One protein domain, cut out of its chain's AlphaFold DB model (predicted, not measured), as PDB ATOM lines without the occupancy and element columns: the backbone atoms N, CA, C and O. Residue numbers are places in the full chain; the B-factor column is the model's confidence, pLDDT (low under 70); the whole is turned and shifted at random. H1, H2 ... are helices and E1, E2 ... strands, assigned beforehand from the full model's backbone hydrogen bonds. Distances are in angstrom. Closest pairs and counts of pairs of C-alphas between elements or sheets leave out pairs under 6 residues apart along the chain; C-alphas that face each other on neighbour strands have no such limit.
ATOM      1  N   ILE A   8     368.702 282.542 243.148       94.38
ATOM      2  CA  ILE A   8     369.080 283.622 242.228       94.38
ATOM      3  C   ILE A   8     368.213 283.545 240.970       94.38
ATOM      4  O   ILE A   8     368.245 282.540 240.249       94.38
ATOM      5  N   LYS A   9     367.512 284.634 240.654       92.75
ATOM      6  CA  LYS A   9     366.775 284.805 239.399       92.75
ATOM      7  C   LYS A   9     367.436 285.878 238.542       92.75
ATOM      8  O   LYS A   9     367.786 286.946 239.033       92.75
ATOM      9  N   PHE A  10     367.573 285.609 237.250       91.06
ATOM     10  CA  PHE A  10     367.965 286.635 236.288       91.06
ATOM     11  C   PHE A  10     366.710 287.284 235.697       91.06
ATOM     12  O   PHE A  10     365.721 286.577 235.485       91.06
ATOM     13  N   PRO A  11     366.722 288.606 235.455       86.50
ATOM     14  CA  PRO A  11     365.607 289.277 234.803       86.50
ATOM     15  C   PRO A  11     365.362 288.687 233.410       86.50
ATOM     16  O   PRO A  11     366.299 288.317 232.700       86.50
ATOM     17  N   VAL A  12     364.094 288.637 232.995       78.31
ATOM     18  CA  VAL A  12     363.754 288.369 231.595       78.31
ATOM     19  C   VAL A  12     364.024 289.651 230.818       78.31
ATOM     20  O   VAL A  12     363.246 290.600 230.886       78.31
ATOM     21  N   THR A  13     365.148 289.704 230.113       69.56
ATOM     22  CA  THR A  13     365.512 290.851 229.276       69.56
ATOM     23  C   THR A  13     365.531 290.480 227.809       69.56
ATOM     24  O   THR A  13     365.922 289.371 227.446       69.56
ATOM     25  N   GLU A  14     365.177 291.438 226.953       60.78
ATOM     26  CA  GLU A  14     365.486 291.323 225.532       60.78
ATOM     27  C   GLU A  14     367.003 291.156 225.345       60.78
ATOM     28  O   GLU A  14     367.788 291.819 226.040       60.78
ATOM     29  N   PRO A  15     367.439 290.284 224.424       59.84
ATOM     30  CA  PRO A  15     368.857 290.093 224.176       59.84
ATOM     31  C   PRO A  15     369.529 291.424 223.788       59.84
ATOM     32  O   PRO A  15     368.991 292.166 222.976       59.84
ATOM     33  N   HIS A  16     370.732 291.695 224.310       59.31
ATOM     34  CA  HIS A  16     371.537 292.926 224.114       59.31
ATOM     35  C   HIS A  16     371.103 294.165 224.901       59.31
ATOM     36  O   HIS A  16     371.781 295.186 224.808       59.31
ATOM     37  N   ARG A  17     370.006 294.116 225.664       62.41
ATOM     38  CA  ARG A  17     369.490 295.334 226.297       62.41
ATOM     39  C   ARG A  17     370.322 295.812 227.488       62.41
ATOM     40  O   ARG A  17     370.390 297.012 227.712       62.41
ATOM     41  N   LEU A  18     370.927 294.894 228.240       60.25
ATOM     42  CA  LEU A  18     371.748 295.236 229.400       60.25
ATOM     43  C   LEU A  18     373.226 295.146 229.050       60.25
ATOM     44  O   LEU A  18     373.718 294.090 228.632       60.25
ATOM     45  N   ARG A  19     373.937 296.254 229.256       68.12
ATOM     46  CA  ARG A  19     375.396 296.246 229.239       68.12
ATOM     47  C   ARG A  19     375.907 295.485 230.466       68.12
ATOM     48  O   ARG A  19     375.184 295.261 231.435       68.12
ATOM     49  N   GLN A  20     377.153 295.022 230.413       64.81
ATOM     50  CA  GLN A  20     377.715 294.219 231.504       64.81
ATOM     51  C   GLN A  20     377.767 294.996 232.840       64.81
ATOM     52  O   GLN A  20     377.529 294.374 233.869       64.81
ATOM     53  N   ASP A  21     377.954 296.322 232.800       69.31
ATOM     54  CA  ASP A  21     377.923 297.273 233.930       69.31
ATOM     55  C   ASP A  21     376.515 297.530 234.509       69.31
ATOM     56  O   ASP A  21     376.341 298.022 235.630       69.31
ATOM     57  N   GLU A  22     375.482 297.158 233.756       78.50
ATOM     58  CA  GLU A  22     374.070 297.301 234.122       78.50
ATOM     59  C   GLU A  22     373.449 295.968 234.551       78.50
ATOM     60  O   GLU A  22     372.281 295.920 234.935       78.50
ATOM     61  N   ALA A  23     374.207 294.870 234.472       83.75
ATOM     62  CA  ALA A  23     373.707 293.548 234.798       83.75
ATOM     63  C   ALA A  23     373.376 293.431 236.294       83.75
ATOM     64  O   ALA A  23     374.120 293.882 237.169       83.75
ATOM     65  N   PHE A  24     372.250 292.783 236.580       89.94
ATOM     66  CA  PHE A  24     371.768 292.531 237.929       89.94
ATOM     67  C   PHE A  24     371.076 291.169 238.008       89.94
ATOM     68  O   PHE A  24     370.718 290.557 236.995       89.94
ATOM     69  N   CYS A  25     370.866 290.694 239.228       92.31
ATOM     70  CA  CYS A  25     370.001 289.562 239.527       92.31
ATOM     71  C   CYS A  25     369.061 289.899 240.681       92.31
ATOM     72  O   CYS A  25     369.282 290.850 241.424       92.31
ATOM     73  N   TYR A  26     368.030 289.082 240.842       93.50
ATOM     74  CA  TYR A  26     367.182 289.088 242.018       93.50
ATOM     75  C   TYR A  26     367.573 287.940 242.938       93.50
ATOM     76  O   TYR A  26     367.656 286.784 242.509       93.50
ATOM     77  N   LEU A  27     367.798 288.266 244.202       94.25
ATOM     78  CA  LEU A  27     368.040 287.319 245.272       94.25
ATOM     79  C   LEU A  27     366.753 287.152 246.083       94.25
ATOM     80  O   LEU A  27     366.177 288.141 246.528       94.25
ATOM     81  N   VAL A  28     366.286 285.912 246.253       91.94
ATOM     82  CA  VAL A  28     365.083 285.619 247.047       91.94
ATOM     83  C   VAL A  28     365.473 285.026 248.394       91.94
ATOM     84  O   VAL A  28     365.927 283.884 248.462       91.94
ATOM     85  N   GLU A  29     365.231 285.780 249.464       90.38
ATOM     86  CA  GLU A  29     365.537 285.410 250.849       90.38
ATOM     87  C   GLU A  29     364.288 285.600 251.713       90.38
ATOM     88  O   GLU A  29     363.674 286.663 251.709       90.38
ATOM     89  N   ASN A  30     363.875 284.567 252.454       88.19
ATOM     90  CA  ASN A  30     362.711 284.635 253.353       88.19
ATOM     91  C   ASN A  30     361.437 285.186 252.671       88.19
ATOM     92  O   ASN A  30     360.691 285.967 253.257       88.19
ATOM     93  N   GLY A  31     361.223 284.827 251.400       87.25
ATOM     94  CA  GLY A  31     360.096 285.293 250.582       87.25
ATOM     95  C   GLY A  31     360.201 286.737 250.070       87.25
ATOM     96  O   GLY A  31     359.328 287.156 249.314       87.25
ATOM     97  N   HIS A  32     361.257 287.468 250.423       90.94
ATOM     98  CA  HIS A  32     361.544 288.809 249.922       90.94
ATOM     99  C   HIS A  32     362.506 288.732 248.743       90.94
ATOM    100  O   HIS A  32     363.448 287.940 248.747       90.94
ATOM    101  N   GLU A  33     362.253 289.547 247.725       93.69
ATOM    102  CA  GLU A  33     363.098 289.644 246.541       93.69
ATOM    103  C   GLU A  33     363.901 290.947 246.597       93.69
ATOM    104  O   GLU A  33     363.329 292.033 246.685       93.69
ATOM    105  N   THR A  34     365.227 290.839 246.562       94.12
ATOM    106  CA  THR A  34     366.154 291.975 246.561       94.12
ATOM    107  C   THR A  34     366.901 292.004 245.239       94.12
ATOM    108  O   THR A  34     367.474 291.002 244.816       94.12
ATOM    109  N   GLN A  35     366.893 293.151 244.568       94.06
ATOM    110  CA  GLN A  35     367.704 293.359 243.375       94.06
ATOM    111  C   GLN A  35     369.151 293.650 243.788       94.06
ATOM    112  O   GLN A  35     369.371 294.515 244.627       94.06
ATOM    113  N   LEU A  36     370.107 292.946 243.184       91.75
ATOM    114  CA  LEU A  36     371.545 293.145 243.375       91.75
ATOM    115  C   LEU A  36     372.218 293.344 242.017       91.75
ATOM    116  O   LEU A  36     372.110 292.485 241.131       91.75
ATOM    117  N   ARG A  37     372.914 294.466 241.839       91.12
ATOM    118  CA  ARG A  37     373.761 294.715 240.667       91.12
ATOM    119  C   ARG A  37     375.048 293.909 240.777       91.12
ATOM    120  O   ARG A  37     375.565 293.676 241.860       91.12
ATOM    121  N   PHE A  38     375.619 293.525 239.639       88.62
ATOM    122  CA  PHE A  38     376.842 292.712 239.625       88.62
ATOM    123  C   PHE A  38     378.085 293.453 240.134       88.62
ATOM    124  O   PHE A  38     379.057 292.793 240.476       88.62
ATOM    125  N   HIS A  39     378.028 294.784 240.215       84.19
ATOM    126  CA  HIS A  39     379.089 295.639 240.757       84.19
ATOM    127  C   HIS A  39     378.861 296.031 242.226       84.19
ATOM    128  O   HIS A  39     379.671 296.748 242.798       84.19
ATOM    129  N   GLU A  40     377.780 295.564 242.860       88.50
ATOM    130  CA  GLU A  40     377.564 295.721 244.306       88.50
ATOM    131  C   GLU A  40     378.302 294.602 245.057       88.50
ATOM    132  O   GLU A  40     377.697 293.779 245.748       88.50
ATOM    133  N   TYR A  41     379.624 294.530 244.863       88.38
ATOM    134  CA  TYR A  41     380.459 293.448 245.390       88.38
ATOM    135  C   TYR A  41     380.385 293.346 246.915       88.38
ATOM    136  O   TYR A  41     380.262 292.235 247.420       88.38
ATOM    137  N   ASP A  42     380.346 294.470 247.633       90.12
ATOM    138  CA  ASP A  42     380.240 294.485 249.097       90.12
ATOM    139  C   ASP A  42     378.977 293.751 249.580       90.12
ATOM    140  O   ASP A  42     379.022 292.920 250.488       90.12
ATOM    141  N   GLU A  43     377.838 293.974 248.917       93.06
ATOM    142  CA  GLU A  43     376.584 293.283 249.235       93.06
ATOM    143  C   GLU A  43     376.624 291.798 248.872       93.06
ATOM    144  O   GLU A  43     376.066 290.953 249.582       93.06
ATOM    145  N   ILE A  44     377.300 291.456 247.777       94.38
ATOM    146  CA  ILE A  44     377.470 290.066 247.360       94.38
ATOM    147  C   ILE A  44     378.386 289.321 248.349       94.38
ATOM    148  O   ILE A  44     378.048 288.216 248.770       94.38
ATOM    149  N   TYR A  45     379.501 289.921 248.772       94.94
ATOM    150  CA  TYR A  45     380.502 289.313 249.657       94.94
ATOM    151  C   TYR A  45     380.033 289.126 251.104       94.94
ATOM    152  O   TYR A  45     380.462 288.172 251.770       94.94
ATOM    153  N   LYS A  46     379.088 289.953 251.572       94.12
ATOM    154  CA  LYS A  46     378.387 289.760 252.856       94.12
ATOM    155  C   LYS A  46     377.637 288.424 252.940       94.12
ATOM    156  O   LYS A  46     377.304 287.983 254.038       94.12
ATOM    157  N   ARG A  47     377.368 287.769 251.804       94.00
ATOM    158  CA  ARG A  47     376.608 286.517 251.700       94.00
ATOM    159  C   ARG A  47     377.546 285.355 251.319       94.00
ATOM    160  O   ARG A  47     377.924 285.245 250.151       94.00
ATOM    161  N   PRO A  48     377.934 284.482 252.272       94.38
ATOM    162  CA  PRO A  48     378.930 283.431 252.040       94.38
ATOM    163  C   PRO A  48     378.593 282.510 250.861       94.38
ATOM    164  O   PRO A  48     377.564 281.842 250.874       94.38
ATOM    165  N   GLY A  49     379.469 282.442 249.856       93.06
ATOM    166  CA  GLY A  49     379.288 281.610 248.657       93.06
ATOM    167  C   GLY A  49     378.374 282.198 247.571       93.06
ATOM    168  O   GLY A  49     378.223 281.591 246.504       93.06
ATOM    169  N   LEU A  50     377.755 283.370 247.785       95.00
ATOM    170  CA  LEU A  50     376.897 283.990 246.768       95.00
ATOM    171  C   LEU A  50     377.701 284.411 245.532       95.00
ATOM    172  O   LEU A  50     377.233 284.200 244.411       95.00
ATOM    173  N   TYR A  51     378.901 284.967 245.723       95.00
ATOM    174  CA  TYR A  51     379.788 285.389 244.636       95.00
ATOM    175  C   TYR A  51     380.148 284.212 243.714       95.00
ATOM    176  O   TYR A  51     379.931 284.268 242.500       95.00
ATOM    177  N   GLU A  52     380.609 283.102 244.290       94.94
ATOM    178  CA  GLU A  52     380.938 281.867 243.580       94.94
ATOM    179  C   GLU A  52     379.717 281.296 242.872       94.94
ATOM    180  O   GLU A  52     379.772 280.955 241.682       94.94
ATOM    181  N   GLN A  53     378.582 281.229 243.573       95.38
ATOM    182  CA  GLN A  53     377.354 280.734 242.977       95.38
ATOM    183  C   GLN A  53     376.941 281.589 241.775       95.38
ATOM    184  O   GLN A  53     376.624 281.040 240.716       95.38
ATOM    185  N   LEU A  54     376.952 282.911 241.911       94.44
ATOM    186  CA  LEU A  54     376.551 283.834 240.861       94.44
ATOM    187  C   LEU A  54     377.509 283.766 239.667       94.44
ATOM    188  O   LEU A  54     377.095 283.423 238.556       94.44
ATOM    189  N   PHE A  55     378.793 284.045 239.872       94.00
ATOM    190  CA  PHE A  55     379.724 284.230 238.763       94.00
ATOM    191  C   PHE A  55     380.283 282.915 238.220       94.00
ATOM    192  O   PHE A  55     380.339 282.733 237.003       94.00
ATOM    193  N   TYR A  56     380.638 281.961 239.077       94.06
ATOM    194  CA  TYR A  56     381.336 280.741 238.662       94.06
ATOM    195  C   TYR A  56     380.355 279.603 238.386       94.06
ATOM    196  O   TYR A  56     380.432 278.947 237.344       94.06
ATOM    197  N   HIS A  57     379.355 279.394 239.244       95.00
ATOM    198  CA  HIS A  57     378.408 278.294 239.046       95.00
ATOM    199  C   HIS A  57     377.320 278.628 238.027       95.00
ATOM    200  O   HIS A  57     377.030 277.795 237.160       95.00
TER     201      HIS A  57
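What this domain is: This is residues 8 to 57 of the 259 residues of the protein "Methyltransferase domain protein" of Syntrophorhabdaceae bacterium PtaU1.Bin034 (UniProt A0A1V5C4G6). A two-stranded hairpin, E1 and E2, has two short helices, H1 and H2, to one side, and a loop before E1 whose residues 12 to 19 stick out. The 50 printed residues hold E1, E2, H1, H2 in that order, antiparallel strands, class mixed. The whole is compact, radius of gyration of the C-alphas 11.2 A, spanning 30 by 22 by 18 A.

Where its parts are: E1, residues 24 to 29, spans 16.0 A from C-alpha 24 at (371.768, 292.531, 237.929). E2, 32 to 37, spans 16.4 A; H1, 41 to 45, 5.9 A; H2, 50 to 57, 9.7 A, ending at C-alpha 57 (378.408, 278.294, 239.046).

How they stand to each other: Residues 8 to 9 pair antiparallel with 26 to 27 of E1. In the E1 and E2 hairpin, at 153 degrees, N 27 and O 34 are 2.8 A apart, within hydrogen-bond range. The closest C-alphas of E2 and H1, Leu 36 and Glu 43, are 7.7 A apart. H1 and H2 only just touch, only at the corner, with 3 pairs of C-alphas within 8 A, Ile 44 and Tyr 51 closest at 5.9 A. H2 is apart from both strands. The O i to N i+4 pair of H1 is within range, and 3 of 4 in H2.

The domain as a whole: The C-alphas farthest apart, His 16 and Asn 30, are 31.6 A apart. The printed part has no cut, and the three links are tight. Residues 13 to 21 have pLDDT under 70.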